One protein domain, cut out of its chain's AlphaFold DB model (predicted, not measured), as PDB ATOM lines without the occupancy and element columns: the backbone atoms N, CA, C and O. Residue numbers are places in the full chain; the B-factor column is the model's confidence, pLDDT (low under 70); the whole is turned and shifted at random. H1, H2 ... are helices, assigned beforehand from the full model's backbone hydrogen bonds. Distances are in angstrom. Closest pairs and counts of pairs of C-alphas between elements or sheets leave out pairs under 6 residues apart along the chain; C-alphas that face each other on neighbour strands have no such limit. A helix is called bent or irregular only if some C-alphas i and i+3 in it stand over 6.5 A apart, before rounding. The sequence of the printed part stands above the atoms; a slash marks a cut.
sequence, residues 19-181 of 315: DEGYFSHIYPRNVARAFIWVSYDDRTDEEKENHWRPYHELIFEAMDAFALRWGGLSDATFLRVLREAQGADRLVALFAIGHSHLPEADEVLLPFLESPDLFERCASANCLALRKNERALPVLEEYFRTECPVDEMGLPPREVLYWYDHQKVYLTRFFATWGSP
ATOM      1  N   ASP A  19     295.072 265.059 417.824       38.12
ATOM      2  CA  ASP A  19     295.118 266.444 417.378       38.12
ATOM      3  C   ASP A  19     294.075 266.733 416.293       38.12
ATOM      4  O   ASP A  19     293.887 265.999 415.318       38.12
ATOM      5  N   GLU A  20     293.430 267.889 416.443       42.38
ATOM      6  CA  GLU A  20     292.375 268.456 415.595       42.38
ATOM      7  C   GLU A  20     292.776 268.674 414.114       42.38
ATOM      8  O   GLU A  20     291.970 269.161 413.323       42.38
ATOM      9  N   GLY A  21     293.996 268.304 413.709       35.72
ATOM     10  CA  GLY A  21     294.571 268.575 412.388       35.72
ATOM     11  C   GLY A  21     294.287 267.546 411.288       35.72
ATOM     12  O   GLY A  21     294.719 267.756 410.158       35.72
ATOM     13  N   TYR A  22     293.598 266.436 411.575       39.91
ATOM     14  CA  TYR A  22     293.558 265.299 410.637       39.91
ATOM     15  C   TYR A  22     292.396 265.307 409.628       39.91
ATOM     16  O   TYR A  22     292.450 264.617 408.609       39.91
ATOM     17  N   PHE A  23     291.349 266.102 409.857       40.81
ATOM     18  CA  PHE A  23     290.377 266.384 408.800       40.81
ATOM     19  C   PHE A  23     290.889 267.568 408.005       40.81
ATOM     20  O   PHE A  23     291.347 268.535 408.603       40.81
ATOM     21  N   SER A  24     290.867 267.449 406.673       43.12
ATOM     22  CA  SER A  24     291.348 268.449 405.710       43.12
ATOM     23  C   SER A  24     291.137 269.890 406.188       43.12
ATOM     24  O   SER A  24     290.165 270.153 406.892       43.12
ATOM     25  N   HIS A  25     291.933 270.842 405.694       46.75
ATOM     26  CA  HIS A  25     291.751 272.296 405.874       46.75
ATOM     27  C   HIS A  25     290.324 272.855 405.591       46.75
ATOM     28  O   HIS A  25     290.140 274.067 405.572       46.75
ATOM     29  N   ILE A  26     289.334 272.002 405.316       50.56
ATOM     30  CA  ILE A  26     287.967 272.280 404.907       50.56
ATOM     31  C   ILE A  26     286.943 272.066 406.048       50.56
ATOM     32  O   ILE A  26     286.056 272.902 406.170       50.56
ATOM     33  N   TYR A  27     287.031 271.023 406.901       55.81
ATOM     34  CA  TYR A  27     286.001 270.754 407.936       55.81
ATOM     35  C   TYR A  27     286.536 270.100 409.229       55.81
ATOM     36  O   TYR A  27     287.291 269.137 409.131       55.81
ATOM     37  N   PRO A  28     286.109 270.527 410.439       64.56
ATOM     38  CA  PRO A  28     286.563 269.917 411.698       64.56
ATOM     39  C   PRO A  28     285.966 268.517 411.980       64.56
ATOM     40  O   PRO A  28     284.954 268.116 411.400       64.56
ATOM     41  N   ARG A  29     286.581 267.759 412.907       65.81
ATOM     42  CA  ARG A  29     286.248 266.348 413.250       65.81
ATOM     43  C   ARG A  29     284.772 266.094 413.564       65.81
ATOM     44  O   ARG A  29     284.253 265.022 413.270       65.81
ATOM     45  N   ASN A  30     284.092 267.049 414.180       61.25
ATOM     46  CA  ASN A  30     282.661 266.973 414.483       61.25
ATOM     47  C   ASN A  30     281.783 267.037 413.222       61.25
ATOM     48  O   ASN A  30     280.818 266.283 413.134       61.25
ATOM     49  N   VAL A  31     282.142 267.856 412.231       65.44
ATOM     50  CA  VAL A  31     281.484 267.862 410.916       65.44
ATOM     51  C   VAL A  31     281.721 266.526 410.220       65.44
ATOM     52  O   VAL A  31     280.781 265.911 409.730       65.44
ATOM     53  N   ALA A  32     282.960 266.031 410.253       66.12
ATOM     54  CA  ALA A  32     283.305 264.730 409.697       66.12
ATOM     55  C   ALA A  32     282.505 263.587 410.344       66.12
ATOM     56  O   ALA A  32     281.955 262.756 409.633       66.12
ATOM     57  N   ARG A  33     282.349 263.586 411.674       67.94
ATOM     58  CA  ARG A  33     281.484 262.637 412.400       67.94
ATOM     59  C   ARG A  33     280.020 262.714 411.976       67.94
ATOM     60  O   ARG A  33     279.368 261.676 411.913       67.94
ATOM     61  N   ALA A  34     279.529 263.910 411.660       65.38
ATOM     62  CA  ALA A  34     278.191 264.082 411.108       65.38
ATOM     63  C   ALA A  34     278.059 263.441 409.718       65.38
ATOM     64  O   ALA A  34     276.990 262.951 409.391       65.38
ATOM     65  N   PHE A  35     279.123 263.407 408.905       63.81
ATOM     66  CA  PHE A  35     279.087 262.725 407.605       63.81
ATOM     67  C   PHE A  35     278.984 261.210 407.735       63.81
ATOM     68  O   PHE A  35     278.262 260.594 406.956       63.81
ATOM     69  N   ILE A  36     279.727 260.607 408.665       56.97
ATOM     70  CA  ILE A  36     279.855 259.150 408.665       56.97
ATOM     71  C   ILE A  36     278.670 258.419 409.227       56.97
ATOM     72  O   ILE A  36     278.332 257.405 408.645       56.97
ATOM     73  N   TRP A  37     278.046 258.842 410.321       62.91
ATOM     74  CA  TRP A  37     277.021 257.998 410.963       62.91
ATOM     75  C   TRP A  37     277.473 256.537 411.227       62.91
ATOM     76  O   TRP A  37     276.626 255.692 411.490       62.91
ATOM     77  N   VAL A  38     278.772 256.210 411.120       43.44
ATOM     78  CA  VAL A  38     279.265 254.826 411.134       43.44
ATOM     79  C   VAL A  38     279.883 254.533 412.491       43.44
ATOM     80  O   VAL A  38     280.872 255.156 412.895       43.44
ATOM     81  N   SER A  39     279.310 253.545 413.167       42.62
ATOM     82  CA  SER A  39     279.940 252.833 414.263       42.62
ATOM     83  C   SER A  39     281.076 251.968 413.738       42.62
ATOM     84  O   SER A  39     280.905 251.219 412.782       42.62
ATOM     85  N   TYR A  40     282.228 251.961 414.417       42.00
ATOM     86  CA  TYR A  40     283.253 250.921 414.201       42.00
ATOM     87  C   TYR A  40     282.679 249.493 414.362       42.00
ATOM     88  O   TYR A  40     283.284 248.513 413.915       42.00
ATOM     89  N   ASP A  41     281.523 249.398 415.021       45.53
ATOM     90  CA  ASP A  41     280.773 248.203 415.377       45.53
ATOM     91  C   ASP A  41     279.616 247.878 414.410       45.53
ATOM     92  O   ASP A  41     279.001 246.825 414.557       45.53
ATOM     93  N   ASP A  42     279.358 248.714 413.388       45.53
ATOM     94  CA  ASP A  42     278.392 248.445 412.292       45.53
ATOM     95  C   ASP A  42     278.873 247.367 411.307       45.53
ATOM     96  O   ASP A  42     278.200 247.036 410.332       45.53
ATOM     97  N   ARG A  43     280.056 246.825 411.565       51.91
ATOM     98  CA  ARG A  43     280.644 245.728 410.824       51.91
ATOM     99  C   ARG A  43     279.853 244.450 411.121       51.91
ATOM    100  O   ARG A  43     279.600 244.144 412.285       51.91
ATOM    101  N   THR A  44     279.486 243.669 410.105       57.34
ATOM    102  CA  THR A  44     279.132 242.256 410.328       57.34
ATOM    103  C   THR A  44     280.269 241.574 411.094       57.34
ATOM    104  O   THR A  44     281.403 242.047 411.034       57.34
ATOM    105  N   ASP A  45     280.032 240.468 411.805       56.22
ATOM    106  CA  ASP A  45     281.131 239.752 412.482       56.22
ATOM    107  C   ASP A  45     282.297 239.435 411.513       56.22
ATOM    108  O   ASP A  45     283.460 239.471 411.901       56.22
ATOM    109  N   GLU A  46     282.003 239.282 410.218       54.12
ATOM    110  CA  GLU A  46     282.969 239.099 409.126       54.12
ATOM    111  C   GLU A  46     283.770 240.382 408.782       54.12
ATOM    112  O   GLU A  46     284.981 240.345 408.553       54.12
ATOM    113  N   GLU A  47     283.138 241.558 408.803       55.19
ATOM    114  CA  GLU A  47     283.812 242.859 408.674       55.19
ATOM    115  C   GLU A  47     284.568 243.227 409.963       55.19
ATOM    116  O   GLU A  47     285.626 243.870 409.921       55.19
ATOM    117  N   LYS A  48     284.062 242.780 411.123       57.97
ATOM    118  CA  LYS A  48     284.762 242.870 412.398       57.97
ATOM    119  C   LYS A  48     285.999 242.008 412.332       57.97
ATOM    120  O   LYS A  48     287.016 242.496 412.766       57.97
ATOM    121  N   GLU A  49     286.009 240.832 411.723       55.62
ATOM    122  CA  GLU A  49     287.231 240.029 411.581       55.62
ATOM    123  C   GLU A  49     288.249 240.616 410.573       55.62
ATOM    124  O   GLU A  49     289.457 240.516 410.798       55.62
ATOM    125  N   ASN A  50     287.810 241.353 409.543       51.06
ATOM    126  CA  ASN A  50     288.676 242.099 408.607       51.06
ATOM    127  C   ASN A  50     289.157 243.459 409.172       51.06
ATOM    128  O   ASN A  50     288.901 244.530 408.617       51.06
ATOM    129  N   HIS A  51     289.855 243.433 410.313       53.41
ATOM    130  CA  HIS A  51     290.461 244.619 410.939       53.41
ATOM    131  C   HIS A  51     291.365 245.401 409.969       53.41
ATOM    132  O   HIS A  51     292.150 244.798 409.244       53.41
ATOM    133  N   TRP A  52     291.299 246.740 410.073       61.47
ATOM    134  CA  TRP A  52     292.124 247.772 409.413       61.47
ATOM    135  C   TRP A  52     291.529 248.498 408.200       61.47
ATOM    136  O   TRP A  52     292.273 248.866 407.299       61.47
ATOM    137  N   ARG A  53     290.231 248.827 408.196       66.50
ATOM    138  CA  ARG A  53     289.801 250.018 407.443       66.50
ATOM    139  C   ARG A  53     290.068 251.265 408.291       66.50
ATOM    140  O   ARG A  53     289.470 251.387 409.362       66.50
ATOM    141  N   PRO A  54     290.976 252.167 407.884       73.81
ATOM    142  CA  PRO A  54     291.199 253.413 408.597       73.81
ATOM    143  C   PRO A  54     289.926 254.266 408.637       73.81
ATOM    144  O   PRO A  54     289.249 254.437 407.628       73.81
ATOM    145  N   TYR A  55     289.636 254.868 409.790       69.38
ATOM    146  CA  TYR A  55     288.442 255.698 410.011       69.38
ATOM    147  C   TYR A  55     288.242 256.811 408.966       69.38
ATOM    148  O   TYR A  55     287.115 257.140 408.608       69.38
ATOM    149  N   HIS A  56     289.335 257.376 408.446       73.00
ATOM    150  CA  HIS A  56     289.276 258.425 407.430       73.00
ATOM    151  C   HIS A  56     288.709 257.932 406.090       73.00
ATOM    152  O   HIS A  56     288.057 258.711 405.401       73.00
ATOM    153  N   GLU A  57     288.896 256.657 405.726       81.12
ATOM    154  CA  GLU A  57     288.346 256.111 404.479       81.12
ATOM    155  C   GLU A  57     286.820 256.102 404.500       81.12
ATOM    156  O   GLU A  57     286.193 256.539 403.540       81.12
ATOM    157  N   LEU A  58     286.224 255.678 405.619       76.50
ATOM    158  CA  LEU A  58     284.769 255.676 405.799       76.50
ATOM    159  C   LEU A  58     284.194 257.090 405.668       76.50
ATOM    160  O   LEU A  58     283.114 257.287 405.114       76.50
ATOM    161  N   ILE A  59     284.942 258.087 406.140       77.19
ATOM    162  CA  ILE A  59     284.548 259.491 406.034       77.19
ATOM    163  C   ILE A  59     284.596 259.976 404.604       77.19
ATOM    164  O   ILE A  59     283.633 260.595 404.155       77.19
ATOM    165  N   PHE A  60     285.657 259.658 403.871       82.19
ATOM    166  CA  PHE A  60     285.724 260.008 402.460       82.19
ATOM    167  C   PHE A  60     284.630 259.315 401.649       82.19
ATOM    168  O   PHE A  60     283.996 259.976 400.834       82.19
ATOM    169  N   GLU A  61     284.320 258.047 401.927       85.38
ATOM    170  CA  GLU A  61     283.204 257.344 401.285       85.38
ATOM    171  C   GLU A  61     281.857 258.018 401.569       85.38
ATOM    172  O   GLU A  61     281.069 258.245 400.648       85.38
ATOM    173  N   ALA A  62     281.596 258.395 402.822       83.38
ATOM    174  CA  ALA A  62     280.369 259.087 403.196       83.38
ATOM    175  C   ALA A  62     280.274 260.488 402.564       83.38
ATOM    176  O   ALA A  62     279.209 260.881 402.074       83.38
ATOM    177  N   MET A  63     281.387 261.226 402.520       85.31
ATOM    178  CA  MET A  63     281.483 262.530 401.864       85.31
ATOM    179  C   MET A  63     281.281 262.423 400.351       85.31
ATOM    180  O   MET A  63     280.525 263.214 399.792       85.31
ATOM    181  N   ASP A  64     281.896 261.442 399.689       85.94
ATOM    182  CA  ASP A  64     281.726 261.190 398.257       85.94
ATOM    183  C   ASP A  64     280.288 260.774 397.943       85.94
ATOM    184  O   ASP A  64     279.694 261.268 396.981       85.94
ATOM    185  N   ALA A  65     279.684 259.926 398.778       86.62
ATOM    186  CA  ALA A  65     278.285 259.545 398.639       86.62
ATOM    187  C   ALA A  65     277.354 260.758 398.798       86.62
ATOM    188  O   ALA A  65     276.433 260.935 397.997       86.62
ATOM    189  N   PHE A  66     277.600 261.619 399.789       89.06
ATOM    190  CA  PHE A  66     276.861 262.871 399.962       89.06
ATOM    191  C   PHE A  66     277.049 263.795 398.751       89.06
ATOM    192  O   PHE A  66     276.069 264.284 398.187       89.06
ATOM    193  N   ALA A  67     278.289 263.991 398.300       90.31
ATOM    194  CA  ALA A  67     278.621 264.843 397.164       90.31
ATOM    195  C   ALA A  67     277.990 264.338 395.862       90.31
ATOM    196  O   ALA A  67     277.511 265.143 395.064       90.31
ATOM    197  N   LEU A  68     277.942 263.020 395.655       91.81
ATOM    198  CA  LEU A  68     277.292 262.394 394.507       91.81
ATOM    199  C   LEU A  68     275.777 262.639 394.519       91.81
ATOM    200  O   LEU A  68     275.212 262.964 393.476       91.81
ATOM    201  N   ARG A  69     275.129 262.526 395.688       94.06
ATOM    202  CA  ARG A  69     273.688 262.797 395.850       94.06
ATOM    203  C   ARG A  69     273.351 264.276 395.653       94.06
ATOM    204  O   ARG A  69     272.400 264.601 394.947       94.06
ATOM    205  N   TRP A  70     274.134 265.169 396.256       94.88
ATOM    206  CA  TRP A  70     273.826 266.599 396.347       94.88
ATOM    207  C   TRP A  70     274.622 267.476 395.385       94.88
ATOM    208  O   TRP A  70     274.508 268.698 395.438       94.88
ATOM    209  N   GLY A  71     275.401 266.900 394.471       93.50
ATOM    210  CA  GLY A  71     276.162 267.648 393.470       93.50
ATOM    211  C   GLY A  71     277.293 268.503 394.054       93.50
ATOM    212  O   GLY A  71     277.529 269.606 393.564       93.50
ATOM    213  N   GLY A  72     277.969 268.023 395.101       92.56
ATOM    214  CA  GLY A  72     279.173 268.635 395.676       92.56
ATOM    215  C   GLY A  72     279.118 268.882 397.187       92.56
ATOM    216  O   GLY A  72     278.188 268.467 397.866       92.56
ATOM    217  N   LEU A  73     280.138 269.580 397.696       92.62
ATOM    218  CA  LEU A  73     280.327 269.935 399.114       92.62
ATOM    219  C   LEU A  73     280.583 271.442 399.269       92.62
ATOM    220  O   LEU A  73     281.475 271.865 399.993       92.62
ATOM    221  N   SER A  74     279.862 272.262 398.502       92.62
ATOM    222  CA  SER A  74     279.974 273.723 398.581       92.62
ATOM    223  C   SER A  74     278.965 274.303 399.569       92.62
ATOM    224  O   SER A  74     277.909 273.711 399.786       92.62
ATOM    225  N   ASP A  75     279.218 275.509 400.075       93.31
ATOM    226  CA  ASP A  75     278.247 276.277 400.866       93.31
ATOM    227  C   ASP A  75     276.881 276.375 400.168       93.31
ATOM    228  O   ASP A  75     275.840 276.127 400.774       93.31
ATOM    229  N   ALA A  76     276.868 276.631 398.854       96.19
ATOM    230  CA  ALA A  76     275.640 276.651 398.059       96.19
ATOM    231  C   ALA A  76     274.924 275.288 398.047       96.19
ATOM    232  O   ALA A  76     273.690 275.232 398.071       96.19
ATOM    233  N   THR A  77     275.687 274.192 398.040       96.19
ATOM    234  CA  THR A  77     275.151 272.834 398.154       96.19
ATOM    235  C   THR A  77     274.528 272.612 399.527       96.19
ATOM    236  O   THR A  77     273.373 272.201 399.585       96.19
ATOM    237  N   PHE A  78     275.220 272.939 400.621       95.69
ATOM    238  CA  PHE A  78     274.685 272.774 401.977       95.69
ATOM    239  C   PHE A  78     273.458 273.658 402.231       95.69
ATOM    240  O   PHE A  78     272.465 273.179 402.768       95.69
ATOM    241  N   LEU A  79     273.447 274.905 401.747       97.38
ATOM    242  CA  LEU A  79     272.266 275.777 401.795       97.38
ATOM    243  C   LEU A  79     271.076 275.209 401.008       97.38
ATOM    244  O   LEU A  79     269.918 275.458 401.348       97.38
ATOM    245  N   ARG A  80     271.323 274.472 399.920       98.06
ATOM    246  CA  ARG A  80     270.267 273.729 399.219       98.06
ATOM    247  C   ARG A  80     269.801 272.527 400.039       98.06
ATOM    248  O   ARG A  80     268.600 272.369 400.224       98.06
ATOM    249  N   VAL A  81     270.732 271.740 400.576       97.19
ATOM    250  CA  VAL A  81     270.441 270.567 401.415       97.19
ATOM    251  C   VAL A  81     269.595 270.964 402.628       97.19
ATOM    252  O   VAL A  81     268.592 270.316 402.896       97.19
ATOM    253  N   LEU A  82     269.898 272.078 403.305       97.38
ATOM    254  CA  LEU A  82     269.085 272.578 404.423       97.38
ATOM    255  C   LEU A  82     267.618 272.830 404.048       97.38
ATOM    256  O   LEU A  82     266.731 272.632 404.875       97.38
ATOM    257  N   ARG A  83     267.353 273.252 402.807       97.81
ATOM    258  CA  ARG A  83     265.998 273.543 402.317       97.81
ATOM    259  C   ARG A  83     265.257 272.298 401.836       97.81
ATOM    260  O   ARG A  83     264.042 272.233 401.980       97.81
ATOM    261  N   GLU A  84     265.971 271.350 401.235       97.75
ATOM    262  CA  GLU A  84     265.371 270.245 400.473       97.75
ATOM    263  C   GLU A  84     265.465 268.885 401.179       97.75
ATOM    264  O   GLU A  84     264.572 268.054 401.025       97.75
ATOM    265  N   ALA A  85     266.528 268.644 401.948       95.94
ATOM    266  CA  ALA A  85     266.782 267.369 402.616       95.94
ATOM    267  C   ALA A  85     266.002 267.237 403.923       95.94
ATOM    268  O   ALA A  85     265.423 268.207 404.402       95.94
ATOM    269  N   GLN A  86     266.035 266.050 404.527       92.12
ATOM    270  CA  GLN A  86     265.548 265.754 405.877       92.12
ATOM    271  C   GLN A  86     266.513 264.776 406.562       92.12
ATOM    272  O   GLN A  86     267.346 264.161 405.890       92.12
ATOM    273  N   GLY A  87     266.388 264.624 407.884       89.19
ATOM    274  CA  GLY A  87     267.163 263.656 408.659       89.19
ATOM    275  C   GLY A  87     268.672 263.870 408.524       89.19
ATOM    276  O   GLY A  87     269.158 265.001 408.573       89.19
ATOM    277  N   ALA A  88     269.407 262.779 408.316       86.44
ATOM    278  CA  ALA A  88     270.865 262.751 408.262       86.44
ATOM    279  C   ALA A  88     271.483 263.810 407.326       86.44
ATOM    280  O   ALA A  88     272.287 264.635 407.759       86.44
ATOM    281  N   ASP A  89     271.080 263.867 406.056       90.75
ATOM    282  CA  ASP A  89     271.683 264.810 405.100       90.75
ATOM    283  C   ASP A  89     271.505 266.278 405.544       90.75
ATOM    284  O   ASP A  89     272.400 267.108 405.359       90.75
ATOM    285  N   ARG A  90     270.385 266.605 406.200       94.12
ATOM    286  CA  ARG A  90     270.157 267.945 406.754       94.12
ATOM    287  C   ARG A  90     271.031 268.217 407.979       94.12
ATOM    288  O   ARG A  90     271.567 269.317 408.085       94.12
ATOM    289  N   LEU A  91     271.219 267.242 408.867       91.94
ATOM    290  CA  LEU A  91     272.126 267.370 410.014       91.94
ATOM    291  C   LEU A  91     273.572 267.626 409.563       91.94
ATOM    292  O   LEU A  91     274.226 268.519 410.101       91.94
ATOM    293  N   VAL A  92     274.044 266.921 408.526       90.50
ATOM    294  CA  VAL A  92     275.348 267.193 407.893       90.50
ATOM    295  C   VAL A  92     275.437 268.651 407.454       90.50
ATOM    296  O   VAL A  92     276.403 269.342 407.774       90.50
ATOM    297  N   ALA A  93     274.414 269.140 406.750       94.19
ATOM    298  CA  ALA A  93     274.393 270.512 406.267       94.19
ATOM    299  C   ALA A  93     274.340 271.547 407.406       94.19
ATOM    300  O   ALA A  93     274.991 272.583 407.289       94.19
ATOM    301  N   LEU A  94     273.645 271.272 408.518       95.38
ATOM    302  CA  LEU A  94     273.647 272.145 409.702       95.38
ATOM    303  C   LEU A  94     275.059 272.292 410.271       95.38
ATOM    304  O   LEU A  94     275.532 273.413 410.455       95.38
ATOM    305  N   PHE A  95     275.760 271.173 410.479       92.88
ATOM    306  CA  PHE A  95     277.138 271.199 410.968       92.88
ATOM    307  C   PHE A  95     278.098 271.868 409.981       92.88
ATOM    308  O   PHE A  95     278.926 272.678 410.405       92.88
ATOM    309  N   ALA A  96     277.974 271.586 408.683       91.50
ATOM    310  CA  ALA A  96     278.805 272.203 407.653       91.50
ATOM    311  C   ALA A  96     278.622 273.731 407.611       91.50
ATOM    312  O   ALA A  96     279.609 274.465 407.623       91.50
ATOM    313  N   ILE A  97     277.377 274.224 407.652       95.12
ATOM    314  CA  ILE A  97     277.081 275.665 407.684       95.12
ATOM    315  C   ILE A  97     277.557 276.305 408.992       95.12
ATOM    316  O   ILE A  97     278.143 277.387 408.954       95.12
ATOM    317  N   GLY A  98     277.391 275.632 410.134       93.38
ATOM    318  CA  GLY A  98     277.883 276.106 411.432       93.38
ATOM    319  C   GLY A  98     279.380 276.394 411.471       93.38
ATOM    320  O   GLY A  98     279.802 277.394 412.058       93.38
ATOM    321  N   HIS A  99     280.164 275.559 410.792       90.31
ATOM    322  CA  HIS A  99     281.619 275.696 410.693       90.31
ATOM    323  C   HIS A  99     282.077 276.498 409.469       90.31
ATOM    324  O   HIS A  99     283.271 276.744 409.317       90.31
ATOM    325  N   SER A 100     281.153 276.924 408.605       91.00
ATOM    326  CA  SER A 100     281.478 277.744 407.440       91.00
ATOM    327  C   SER A 100     281.849 279.181 407.829       91.00
ATOM    328  O   SER A 100     281.508 279.700 408.903       91.00
ATOM    329  N   HIS A 101     282.499 279.869 406.894       90.38
ATOM    330  CA  HIS A 101     282.784 281.301 406.990       90.38
ATOM    331  C   HIS A 101     281.662 282.184 406.428       90.38
ATOM    332  O   HIS A 101     281.870 283.387 406.269       90.38
ATOM    333  N   LEU A 102     280.481 281.625 406.137       93.12
ATOM    334  CA  LEU A 102     279.349 282.409 405.650       93.12
ATOM    335  C   LEU A 102     278.952 283.477 406.688       93.12
ATOM    336  O   LEU A 102     278.666 283.130 407.843       93.12
ATOM    337  N   PRO A 103     278.911 284.768 406.305       94.81
ATOM    338  CA  PRO A 103     278.459 285.839 407.192       94.81
ATOM    339  C   PRO A 103     277.031 285.624 407.709       94.81
ATOM    340  O   PRO A 103     276.728 285.940 408.855       94.81
ATOM    341  N   GLU A 104     276.166 285.050 406.875       97.44
ATOM    342  CA  GLU A 104     274.761 284.771 407.161       97.44
ATOM    343  C   GLU A 104     274.507 283.425 407.860       97.44
ATOM    344  O   GLU A 104     273.346 283.087 408.086       97.44
ATOM    345  N   ALA A 105     275.547 282.655 408.214       96.88
ATOM    346  CA  ALA A 105     275.382 281.324 408.812       96.88
ATOM    347  C   ALA A 105     274.466 281.346 410.045       96.88
ATOM    348  O   ALA A 105     273.600 280.488 410.178       96.88
ATOM    349  N   ASP A 106     274.602 282.355 410.911       98.25
ATOM    350  CA  ASP A 106     273.742 282.526 412.082       98.25
ATOM    351  C   ASP A 106     272.267 282.600 411.683       98.25
ATOM    352  O   ASP A 106     271.451 281.830 412.179       98.25
ATOM    353  N   GLU A 107     271.928 283.489 410.749       98.38
ATOM    354  CA  GLU A 107     270.546 283.716 410.317       98.38
ATOM    355  C   GLU A 107     269.966 282.512 409.564       98.38
ATOM    356  O   GLU A 107     268.767 282.251 409.640       98.38
ATOM    357  N   VAL A 108     270.817 281.730 408.895       98.38
ATOM    358  CA  VAL A 108     270.434 280.458 408.269       98.38
ATOM    359  C   VAL A 108     270.126 279.377 409.310       98.38
ATOM    360  O   VAL A 108     269.229 278.563 409.093       98.38
ATOM    361  N   LEU A 109     270.852 279.345 410.430       98.44
ATOM    362  CA  LEU A 109     270.723 278.307 411.457       98.44
ATOM    363  C   LEU A 109     269.574 278.567 412.438       98.44
ATOM    364  O   LEU A 109     268.961 277.611 412.916       98.44
ATOM    365  N   LEU A 110     269.248 279.830 412.727       98.62
ATOM    366  CA  LEU A 110     268.225 280.191 413.721       98.62
ATOM    367  C   LEU A 110     266.866 279.507 413.537       98.62
ATOM    368  O   LEU A 110     266.342 279.037 414.545       98.62
ATOM    369  N   PRO A 111     266.285 279.393 412.324       98.50
ATOM    370  CA  PRO A 111     264.993 278.729 412.160       98.50
ATOM    371  C   PRO A 111     265.001 277.275 412.649       98.50
ATOM    372  O   PRO A 111     263.974 276.760 413.079       98.50
ATOM    373  N   PHE A 112     266.163 276.613 412.634       98.50
ATOM    374  CA  PHE A 112     266.300 275.234 413.096       98.50
ATOM    375  C   PHE A 112     266.323 275.100 414.622       98.50
ATOM    376  O   PHE A 112     266.107 273.997 415.111       98.50
ATOM    377  N   LEU A 113     266.490 276.190 415.386       98.56
ATOM    378  CA  LEU A 113     266.257 276.171 416.837       98.56
ATOM    379  C   LEU A 113     264.796 275.847 417.183       98.56
ATOM    380  O   LEU A 113     264.524 275.321 418.257       98.56
ATOM    381  N   GLU A 114     263.870 276.131 416.265       98.19
ATOM    382  CA  GLU A 114     262.437 275.849 416.393       98.19
ATOM    383  C   GLU A 114     262.013 274.593 415.610       98.19
ATOM    384  O   GLU A 114     260.819 274.315 415.483       98.19
ATOM    385  N   SER A 115     262.969 273.819 415.070       97.94
ATOM    386  CA  SER A 115     262.650 272.600 414.323       97.94
ATOM    387  C   SER A 115     261.852 271.625 415.200       97.94
ATOM    388  O   SER A 115     262.182 271.455 416.376       97.94
ATOM    389  N   PRO A 116     260.819 270.938 414.677       96.69
ATOM    390  CA  PRO A 116     260.155 269.874 415.426       96.69
ATOM    391  C   PRO A 116     261.099 268.692 415.707       96.69
ATOM    392  O   PRO A 116     260.905 267.980 416.693       96.69
ATOM    393  N   ASP A 117     262.140 268.514 414.891       95.19
ATOM    394  CA  ASP A 117     263.149 267.476 415.067       95.19
ATOM    395  C   ASP A 117     264.164 267.868 416.154       95.19
ATOM    396  O   ASP A 117     264.799 268.922 416.090       95.19
ATOM    397  N   LEU A 118     264.308 267.020 417.178       94.94
ATOM    398  CA  LEU A 118     265.214 267.271 418.306       94.94
ATOM    399  C   LEU A 118     266.669 267.420 417.848       94.94
ATOM    400  O   LEU A 118     267.384 268.290 418.343       94.94
ATOM    401  N   PHE A 119     267.113 266.579 416.920       93.69
ATOM    402  CA  PHE A 119     268.504 266.538 416.499       93.69
ATOM    403  C   PHE A 119     268.870 267.754 415.660       93.69
ATOM    404  O   PHE A 119     269.959 268.296 415.835       93.69
ATOM    405  N   GLU A 120     267.951 268.246 414.829       95.69
ATOM    406  CA  GLU A 120     268.111 269.519 414.129       95.69
ATOM    407  C   GLU A 120     268.226 270.692 415.111       95.69
ATOM    408  O   GLU A 120     269.136 271.516 414.963       95.69
ATOM    409  N   ARG A 121     267.372 270.739 416.151       97.44
ATOM    410  CA  ARG A 121     267.460 271.767 417.207       97.44
ATOM    411  C   ARG A 121     268.814 271.737 417.901       97.44
ATOM    412  O   ARG A 121     269.474 272.769 417.999       97.44
ATOM    413  N   CYS A 122     269.249 270.560 418.349       95.81
ATOM    414  CA  CYS A 122     270.525 270.380 419.039       95.81
ATOM    415  C   CYS A 122     271.718 270.713 418.133       95.81
ATOM    416  O   CYS A 122     272.612 271.445 418.550       95.81
ATOM    417  N   ALA A 123     271.732 270.238 416.883       94.44
ATOM    418  CA  ALA A 123     272.804 270.522 415.931       94.44
ATOM    419  C   ALA A 123     272.901 272.023 415.616       94.44
ATOM    420  O   ALA A 123     273.999 272.585 415.640       94.44
ATOM    421  N   SER A 124     271.766 272.691 415.388       97.31
ATOM    422  CA  SER A 124     271.728 274.140 415.178       97.31
ATOM    423  C   SER A 124     272.210 274.905 416.413       97.31
ATOM    424  O   SER A 124     273.084 275.767 416.303       97.31
ATOM    425  N   ALA A 125     271.724 274.541 417.603       97.88
ATOM    426  CA  ALA A 125     272.135 275.158 418.859       97.88
ATOM    427  C   ALA A 125     273.640 274.991 419.118       97.88
ATOM    428  O   ALA A 125     274.299 275.963 419.485       97.88
ATOM    429  N   ASN A 126     274.202 273.807 418.850       95.12
ATOM    430  CA  ASN A 126     275.642 273.548 418.913       95.12
ATOM    431  C   ASN A 126     276.411 274.475 417.969       95.12
ATOM    432  O   ASN A 126     277.358 275.141 418.379       95.12
ATOM    433  N   CYS A 127     275.991 274.563 416.710       95.12
ATOM    434  CA  CYS A 127     276.655 275.399 415.715       95.12
ATOM    435  C   CYS A 127     276.609 276.886 416.085       95.12
ATOM    436  O   CYS A 127     277.624 277.578 416.022       95.12
ATOM    437  N   LEU A 128     275.455 277.376 416.533       96.69
ATOM    438  CA  LEU A 128     275.284 278.750 417.003       96.69
ATOM    439  C   LEU A 128     276.090 279.027 418.282       96.69
ATOM    440  O   LEU A 128     276.635 280.123 418.436       96.69
ATOM    441  N   ALA A 129     276.237 278.034 419.166       95.44
ATOM    442  CA  ALA A 129     277.083 278.122 420.350       95.44
ATOM    443  C   ALA A 129     278.545 278.384 419.990       95.44
ATOM    444  O   ALA A 129     279.146 279.311 420.525       95.44
ATOM    445  N   LEU A 130     279.103 277.632 419.036       90.88
ATOM    446  CA  LEU A 130     280.492 277.808 418.580       90.88
ATOM    447  C   LEU A 130     280.745 279.197 417.995       90.88
ATOM    448  O   LEU A 130     281.847 279.738 418.091       90.88
ATOM    449  N   ARG A 131     279.689 279.816 417.472       93.69
ATOM    450  CA  ARG A 131     279.678 281.188 416.958       93.69
ATOM    451  C   ARG A 131     279.341 282.231 418.029       93.69
ATOM    452  O   ARG A 131     279.242 283.416 417.732       93.69
ATOM    453  N   LYS A 132     279.215 281.805 419.291       94.75
ATOM    454  CA  LYS A 132     278.886 282.611 420.479       94.75
ATOM    455  C   LYS A 132     277.548 283.352 420.367       94.75
ATOM    456  O   LYS A 132     277.369 284.396 420.993       94.75
ATOM    457  N   ASN A 133     276.600 282.819 419.599       97.31
ATOM    458  CA  ASN A 133     275.275 283.409 419.447       97.31
ATOM    459  C   ASN A 133     274.379 283.001 420.627       97.31
ATOM    460  O   ASN A 133     273.940 281.858 420.746       97.31
ATOM    461  N   GLU A 134     274.105 283.959 421.513       97.75
ATOM    462  CA  GLU A 134     273.378 283.729 422.771       97.75
ATOM    463  C   GLU A 134     271.924 283.278 422.578       97.75
ATOM    464  O   GLU A 134     271.345 282.689 423.490       97.75
ATOM    465  N   ARG A 135     271.341 283.465 421.383       98.19
ATOM    466  CA  ARG A 135     269.990 282.965 421.062       98.19
ATOM    467  C   ARG A 135     269.893 281.437 421.164       98.19
ATOM    468  O   ARG A 135     268.795 280.923 421.339       98.19
ATOM    469  N   ALA A 136     271.017 280.717 421.106       98.12
ATOM    470  CA  ALA A 136     271.060 279.268 421.283       98.12
ATOM    471  C   ALA A 136     270.954 278.810 422.750       98.12
ATOM    472  O   ALA A 136     270.600 277.658 422.990       98.12
ATOM    473  N   LEU A 137     271.238 279.672 423.736       97.94
ATOM    474  CA  LEU A 137     271.339 279.273 425.150       97.94
ATOM    475  C   LEU A 137     270.088 278.561 425.699       97.94
ATOM    476  O   LEU A 137     270.271 277.542 426.366       97.94
ATOM    477  N   PRO A 138     268.842 278.999 425.411       98.12
ATOM    478  CA  PRO A 138     267.653 278.286 425.881       98.12
ATOM    479  C   PRO A 138     267.573 276.846 425.355       98.12
ATOM    480  O   PRO A 138     267.256 275.929 426.111       98.12
ATOM    481  N   VAL A 139     267.921 276.637 424.081       98.31
ATOM    482  CA  VAL A 139     267.913 275.308 423.449       98.31
ATOM    483  C   VAL A 139     269.067 274.451 423.964       98.31
ATOM    484  O   VAL A 139     268.885 273.261 424.190       98.31
ATOM    485  N   LEU A 140     270.238 275.041 424.221       97.62
ATOM    486  CA  LEU A 140     271.372 274.336 424.829       97.62
ATOM    487  C   LEU A 140     271.055 273.872 426.253       97.62
ATOM    488  O   LEU A 140     271.391 272.753 426.628       97.62
ATOM    489  N   GLU A 141     270.377 274.701 427.047       97.69
ATOM    490  CA  GLU A 141     269.924 274.315 428.382       97.69
ATOM    491  C   GLU A 141     268.925 273.151 428.352       97.69
ATOM    492  O   GLU A 141     268.966 272.270 429.217       97.69
ATOM    493  N   GLU A 142     267.997 273.151 427.394       97.50
ATOM    494  CA  GLU A 142     267.114 272.009 427.161       97.50
ATOM    495  C   GLU A 142     267.932 270.782 426.749       97.50
ATOM    496  O   GLU A 142     267.855 269.752 427.408       97.50
ATOM    497  N   TYR A 143     268.794 270.914 425.742       96.25
ATOM    498  CA  TYR A 143     269.641 269.844 425.219       96.25
ATOM    499  C   TYR A 143     270.493 269.163 426.299       96.25
ATOM    500  O   TYR A 143     270.549 267.934 426.354       96.25
ATOM    501  N   PHE A 144     271.105 269.923 427.208       96.19
ATOM    502  CA  PHE A 144     271.867 269.352 428.320       96.19
ATOM    503  C   PHE A 144     271.017 268.468 429.244       96.19
ATOM    504  O   PHE A 144     271.526 267.492 429.790       96.19
ATOM    505  N   ARG A 145     269.725 268.770 429.397       95.00
ATOM    506  CA  ARG A 145     268.784 268.007 430.235       95.00
ATOM    507  C   ARG A 145     268.019 266.930 429.469       95.00
ATOM    508  O   ARG A 145     267.360 266.099 430.086       95.00
ATOM    509  N   THR A 146     268.080 266.955 428.143       94.00
ATOM    510  CA  THR A 146     267.398 265.991 427.286       94.00
ATOM    511  C   THR A 146     268.311 264.807 427.009       94.00
ATOM    512  O   THR A 146     269.400 264.935 426.432       94.00
ATOM    513  N   GLU A 147     267.857 263.631 427.419       91.19
ATOM    514  CA  GLU A 147     268.503 262.364 427.098       91.19
ATOM    515  C   GLU A 147     268.437 262.097 425.597       91.19
ATOM    516  O   GLU A 147     267.537 262.587 424.911       91.19
ATOM    517  N   CYS A 148     269.402 261.340 425.077       90.12
ATOM    518  CA  CYS A 148     269.295 260.871 423.708       90.12
ATOM    519  C   CYS A 148     268.024 260.012 423.596       90.12
ATOM    520  O   CYS A 148     267.866 259.088 424.397       90.12
ATOM    521  N   PRO A 149     267.111 260.293 422.646       90.62
ATOM    522  CA  PRO A 149     266.013 259.384 422.354       90.62
ATOM    523  C   PRO A 149     266.557 257.986 422.073       90.62
ATOM    524  O   PRO A 149     267.646 257.862 421.515       90.62
ATOM    525  N   VAL A 150     265.787 256.966 422.437       89.56
ATOM    526  CA  VAL A 150     266.090 255.560 422.168       89.56
ATOM    527  C   VAL A 150     264.948 254.917 421.384       89.56
ATOM    528  O   VAL A 150     263.805 255.377 421.455       89.56
ATOM    529  N   ASP A 151     265.267 253.896 420.601       85.94
ATOM    530  CA  ASP A 151     264.311 253.091 419.850       85.94
ATOM    531  C   ASP A 151     263.592 252.057 420.742       85.94
ATOM    532  O   ASP A 151     263.727 252.047 421.967       85.94
ATOM    533  N   GLU A 152     262.793 251.180 420.127       87.06
ATOM    534  CA  GLU A 152     262.062 250.116 420.833       87.06
ATOM    535  C   GLU A 152     262.984 249.106 421.536       87.06
ATOM    536  O   GLU A 152     262.535 248.406 422.444       87.06
ATOM    537  N   MET A 153     264.257 249.032 421.136       83.25
ATOM    538  CA  MET A 153     265.279 248.181 421.746       83.25
ATOM    539  C   MET A 153     266.078 248.916 422.830       83.25
ATOM    540  O   MET A 153     267.027 248.354 423.369       83.25
ATOM    541  N   GLY A 154     265.722 250.164 423.153       84.56
ATOM    542  CA  GLY A 154     266.464 250.977 424.113       84.56
ATOM    543  C   GLY A 154     267.794 251.501 423.569       84.56
ATOM    544  O   GLY A 154     268.601 252.017 424.340       84.56
ATOM    545  N   LEU A 155     268.024 251.417 422.254       80.19
ATOM    546  CA  LEU A 155     269.250 251.889 421.623       80.19
ATOM    547  C   LEU A 155     269.048 253.292 421.039       80.19
ATOM    548  O   LEU A 155     268.018 253.566 420.420       80.19
ATOM    549  N   PRO A 156     270.008 254.214 421.198       82.44
ATOM    550  CA  PRO A 156     269.920 255.515 420.549       82.44
ATOM    551  C   PRO A 156     269.947 255.358 419.019       82.44
ATOM    552  O   PRO A 156     270.627 254.456 418.515       82.44
ATOM    553  N   PRO A 157     269.266 256.238 418.254       80.56
ATOM    554  CA  PRO A 157     269.354 256.224 416.803       80.56
ATOM    555  C   PRO A 157     270.814 256.282 416.363       80.56
ATOM    556  O   PRO A 157     271.627 257.033 416.916       80.56
ATOM    557  N   ARG A 158     271.155 255.475 415.359       70.75
ATOM    558  CA  ARG A 158     272.538 255.328 414.887       70.75
ATOM    559  C   ARG A 158     273.137 256.659 414.469       70.75
ATOM    560  O   ARG A 158     274.322 256.908 414.681       70.75
ATOM    561  N   GLU A 159     272.293 257.535 413.936       68.06
ATOM    562  CA  GLU A 159     272.668 258.867 413.511       68.06
ATOM    563  C   GLU A 159     273.296 259.661 414.676       68.06
ATOM    564  O   GLU A 159     274.254 260.413 414.527       68.06
ATOM    565  N   VAL A 160     272.821 259.486 415.901       74.88
ATOM    566  CA  VAL A 160     273.185 260.389 417.001       74.88
ATOM    567  C   VAL A 160     274.183 259.818 417.993       74.88
ATOM    568  O   VAL A 160     274.786 260.593 418.742       74.88
ATOM    569  N   LEU A 161     274.445 258.509 417.921       69.88
ATOM    570  CA  LEU A 161     275.291 257.753 418.851       69.88
ATOM    571  C   LEU A 161     276.665 258.404 419.110       69.88
ATOM    572  O   LEU A 161     277.158 258.389 420.233       69.88
ATOM    573  N   TYR A 162     277.281 259.018 418.094       71.88
ATOM    574  CA  TYR A 162     278.662 259.522 418.190       71.88
ATOM    575  C   TYR A 162     278.812 261.006 418.457       71.88
ATOM    576  O   TYR A 162     279.894 261.458 418.847       71.88
ATOM    577  N   TRP A 163     277.774 261.784 418.180       82.75
ATOM    578  CA  TRP A 163     277.867 263.227 418.311       82.75
ATOM    579  C   TRP A 163     277.006 263.742 419.453       82.75
ATOM    580  O   TRP A 163     277.439 264.680 420.107       82.75
ATOM    581  N   TYR A 164     275.849 263.149 419.753       88.19
ATOM    582  CA  TYR A 164     274.894 263.776 420.665       88.19
ATOM    583  C   TYR A 164     275.446 263.951 422.080       88.19
ATOM    584  O   TYR A 164     275.487 265.075 422.566       88.19
ATOM    585  N   ASP A 165     275.952 262.912 422.738       86.75
ATOM    586  CA  ASP A 165     276.520 263.101 424.082       86.75
ATOM    587  C   ASP A 165     277.946 263.662 424.042       86.75
ATOM    588  O   ASP A 165     278.323 264.489 424.874       86.75
ATOM    589  N   HIS A 166     278.718 263.336 423.003       85.56
ATOM    590  CA  HIS A 166     280.064 263.884 422.835       85.56
ATOM    591  C   HIS A 166     280.064 265.413 422.663       85.56
ATOM    592  O   HIS A 166     280.928 266.110 423.199       85.56
ATOM    593  N   GLN A 167     279.075 265.970 421.954       88.88
ATOM    594  CA  GLN A 167     278.926 267.418 421.817       88.88
ATOM    595  C   GLN A 167     278.581 268.088 423.151       88.88
ATOM    596  O   GLN A 167     278.988 269.228 423.351       88.88
ATOM    597  N   LYS A 168     277.925 267.405 424.102       93.44
ATOM    598  CA  LYS A 168     277.699 267.970 425.445       93.44
ATOM    599  C   LYS A 168     279.020 268.176 426.187       93.44
ATOM    600  O   LYS A 168     279.223 269.237 426.784       93.44
ATOM    601  N   VAL A 169     279.943 267.216 426.101       90.94
ATOM    602  CA  VAL A 169     281.303 267.355 426.654       90.94
ATOM    603  C   VAL A 169     282.029 268.519 425.980       90.94
ATOM    604  O   VAL A 169     282.539 269.412 426.662       90.94
ATOM    605  N   TYR A 170     282.024 268.557 424.647       90.00
ATOM    606  CA  TYR A 170     282.705 269.599 423.876       90.00
ATOM    607  C   TYR A 170     282.159 271.004 424.164       90.00
ATOM    608  O   TYR A 170     282.925 271.918 424.468       90.00
ATOM    609  N   LEU A 171     280.837 271.175 424.148       93.31
ATOM    610  CA  LEU A 171     280.197 272.442 424.488       93.31
ATOM    611  C   LEU A 171     280.509 272.881 425.907       93.31
ATOM    612  O   LEU A 171     280.734 274.067 426.138       93.31
ATOM    613  N   THR A 172     280.546 271.945 426.854       94.94
ATOM    614  CA  THR A 172     280.913 272.275 428.227       94.94
ATOM    615  C   THR A 172     282.337 272.834 428.273       94.94
ATOM    616  O   THR A 172     282.536 273.908 428.833       94.94
ATOM    617  N   ARG A 173     283.310 272.210 427.592       93.19
ATOM    618  CA  ARG A 173     284.669 272.781 427.471       93.19
ATOM    619  C   ARG A 173     284.646 274.165 426.819       93.19
ATOM    620  O   ARG A 173     285.265 275.098 427.329       93.19
ATOM    621  N   PHE A 174     283.897 274.329 425.729       92.94
ATOM    622  CA  PHE A 174     283.769 275.608 425.025       92.94
ATOM    623  C   PHE A 174     283.213 276.719 425.937       92.94
ATOM    624  O   PHE A 174     283.718 277.848 425.949       92.94
ATOM    625  N   PHE A 175     282.233 276.387 426.777       95.69
ATOM    626  CA  PHE A 175     281.598 277.297 427.731       95.69
ATOM    627  C   PHE A 175     282.571 277.863 428.770       95.69
ATOM    628  O   PHE A 175     282.309 278.924 429.338       95.69
ATOM    629  N   ALA A 176     283.730 277.234 428.969       93.50
ATOM    630  CA  ALA A 176     284.754 277.727 429.880       93.50
ATOM    631  C   ALA A 176     285.325 279.087 429.432       93.50
ATOM    632  O   ALA A 176     285.731 279.900 430.266       93.50
ATOM    633  N   THR A 177     285.292 279.367 428.123       92.75
ATOM    634  CA  THR A 177     285.784 280.620 427.521       92.75
ATOM    635  C   THR A 177     284.673 281.522 426.978       92.75
ATOM    636  O   THR A 177     284.937 282.658 426.568       92.75
ATOM    637  N   TRP A 178     283.416 281.069 426.985       94.06
ATOM    638  CA  TRP A 178     282.295 281.891 426.539       94.06
ATOM    639  C   TRP A 178     281.996 282.976 427.578       94.06
ATOM    640  O   TRP A 178     281.676 282.690 428.725       94.06
ATOM    641  N   GLY A 179     282.084 284.248 427.181       91.38
ATOM    642  CA  GLY A 179     281.855 285.410 428.045       91.38
ATOM    643  C   GLY A 179     280.478 285.512 428.719       91.38
ATOM    644  O   GLY A 179     280.393 286.189 429.741       91.38
ATOM    645  N   SER A 180     279.436 284.830 428.234       95.56
ATOM    646  CA  SER A 180     278.064 285.030 428.720       95.56
ATOM    647  C   SER A 180     277.883 284.604 430.190       95.56
ATOM    648  O   SER A 180     278.257 283.480 430.551       95.56
ATOM    649  N   PRO A 181     277.333 285.457 431.076       95.50
ATOM    650  CA  PRO A 181     277.129 285.111 432.485       95.50
ATOM    651  C   PRO A 181     276.076 284.009 432.687       95.50
ATOM    652  O   PRO A 181     276.172 283.256 433.654       95.50
TER     653      PRO A 181
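Overview. This is residues 19 to 181 of the 315 residues of an uncharacterized protein of Tengunoibacter tsumagoiensis (UniProt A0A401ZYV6). The longest helix, H3, crosses H1 at one side of a pile of helices; H1 and H4 pack on H5, which forms an up-and-down bundle with H6 and H7, each running against the one before. H8 and H9 pack on H7, while H2 lies far from the rest on a loop. The printed part has 163 residues with nine named helices, H1 to H9 in chain order, and no named strand: all helix. It is compact, with a radius of gyration of the C-alphas of 16.0 A and spans of 51 by 36 by 33 A.

Along the chain. H3, residues 55 to 70, is 22.8 A long from C-alpha 55 at (288.442, 255.698, 410.011). Before it come H1, residues 29 to 36, and H2, residues 45 to 49. After it come H4, residues 75 to 84; H5, 87 to 99, 18.9 A; H6, 105 to 114; H7, 118 to 130, 18.6 A; H8, 134 to 145, 18.0 A; and H9, 164 to 175, ending at C-alpha 175 (281.598, 277.297, 427.731). H8 is irregular, with C-alphas 135 and 138 7.1 A apart; H6 only just, with 108 and 111 6.9 A apart.

Arrangement. H3 touches H1 at a steep tilt of 65 degrees, closest at C-alphas 59 and 36, 5.4 A. H1 touches H5 (C-alphas 34 and 92, 5.3 A). Hairpins join H4 to H5 (78 and 93, 4.9 A), H5 to H6 (97 and 105, 6.0 A), through residues 94 to 98 of H5 alone, and H6 to H7 (113 and 121, 4.6 A). H5 and H7 touch the same way at a shallow tilt of 8 degrees (98 and 127, 4.5 A). H7 touches H8 (125 and 136, 4.9 A) and, with residues 126 to 130 alone, H9 (126 and 171, 7.3 A). H2 touches no helix. Every O i to N i+4 pair is within hydrogen-bond range in H1, H2, H3, H5 and H7; H4 has 5 of 6, H8 5 of 8, H9 7 of 8, and H6 2 of 6, beside 5 of 7 O i to N i+3 pairs.

Size, cuts and confidence. The farthest C-alphas, Glu 46 and Pro 181, are 51.9 A apart. The printed part has no cut; the link from H8 to H9, residues 146 to 163, is long. Mean pLDDT of the printed part is 83.3, with residues 19 to 53, 55, 159 and 161 under 70.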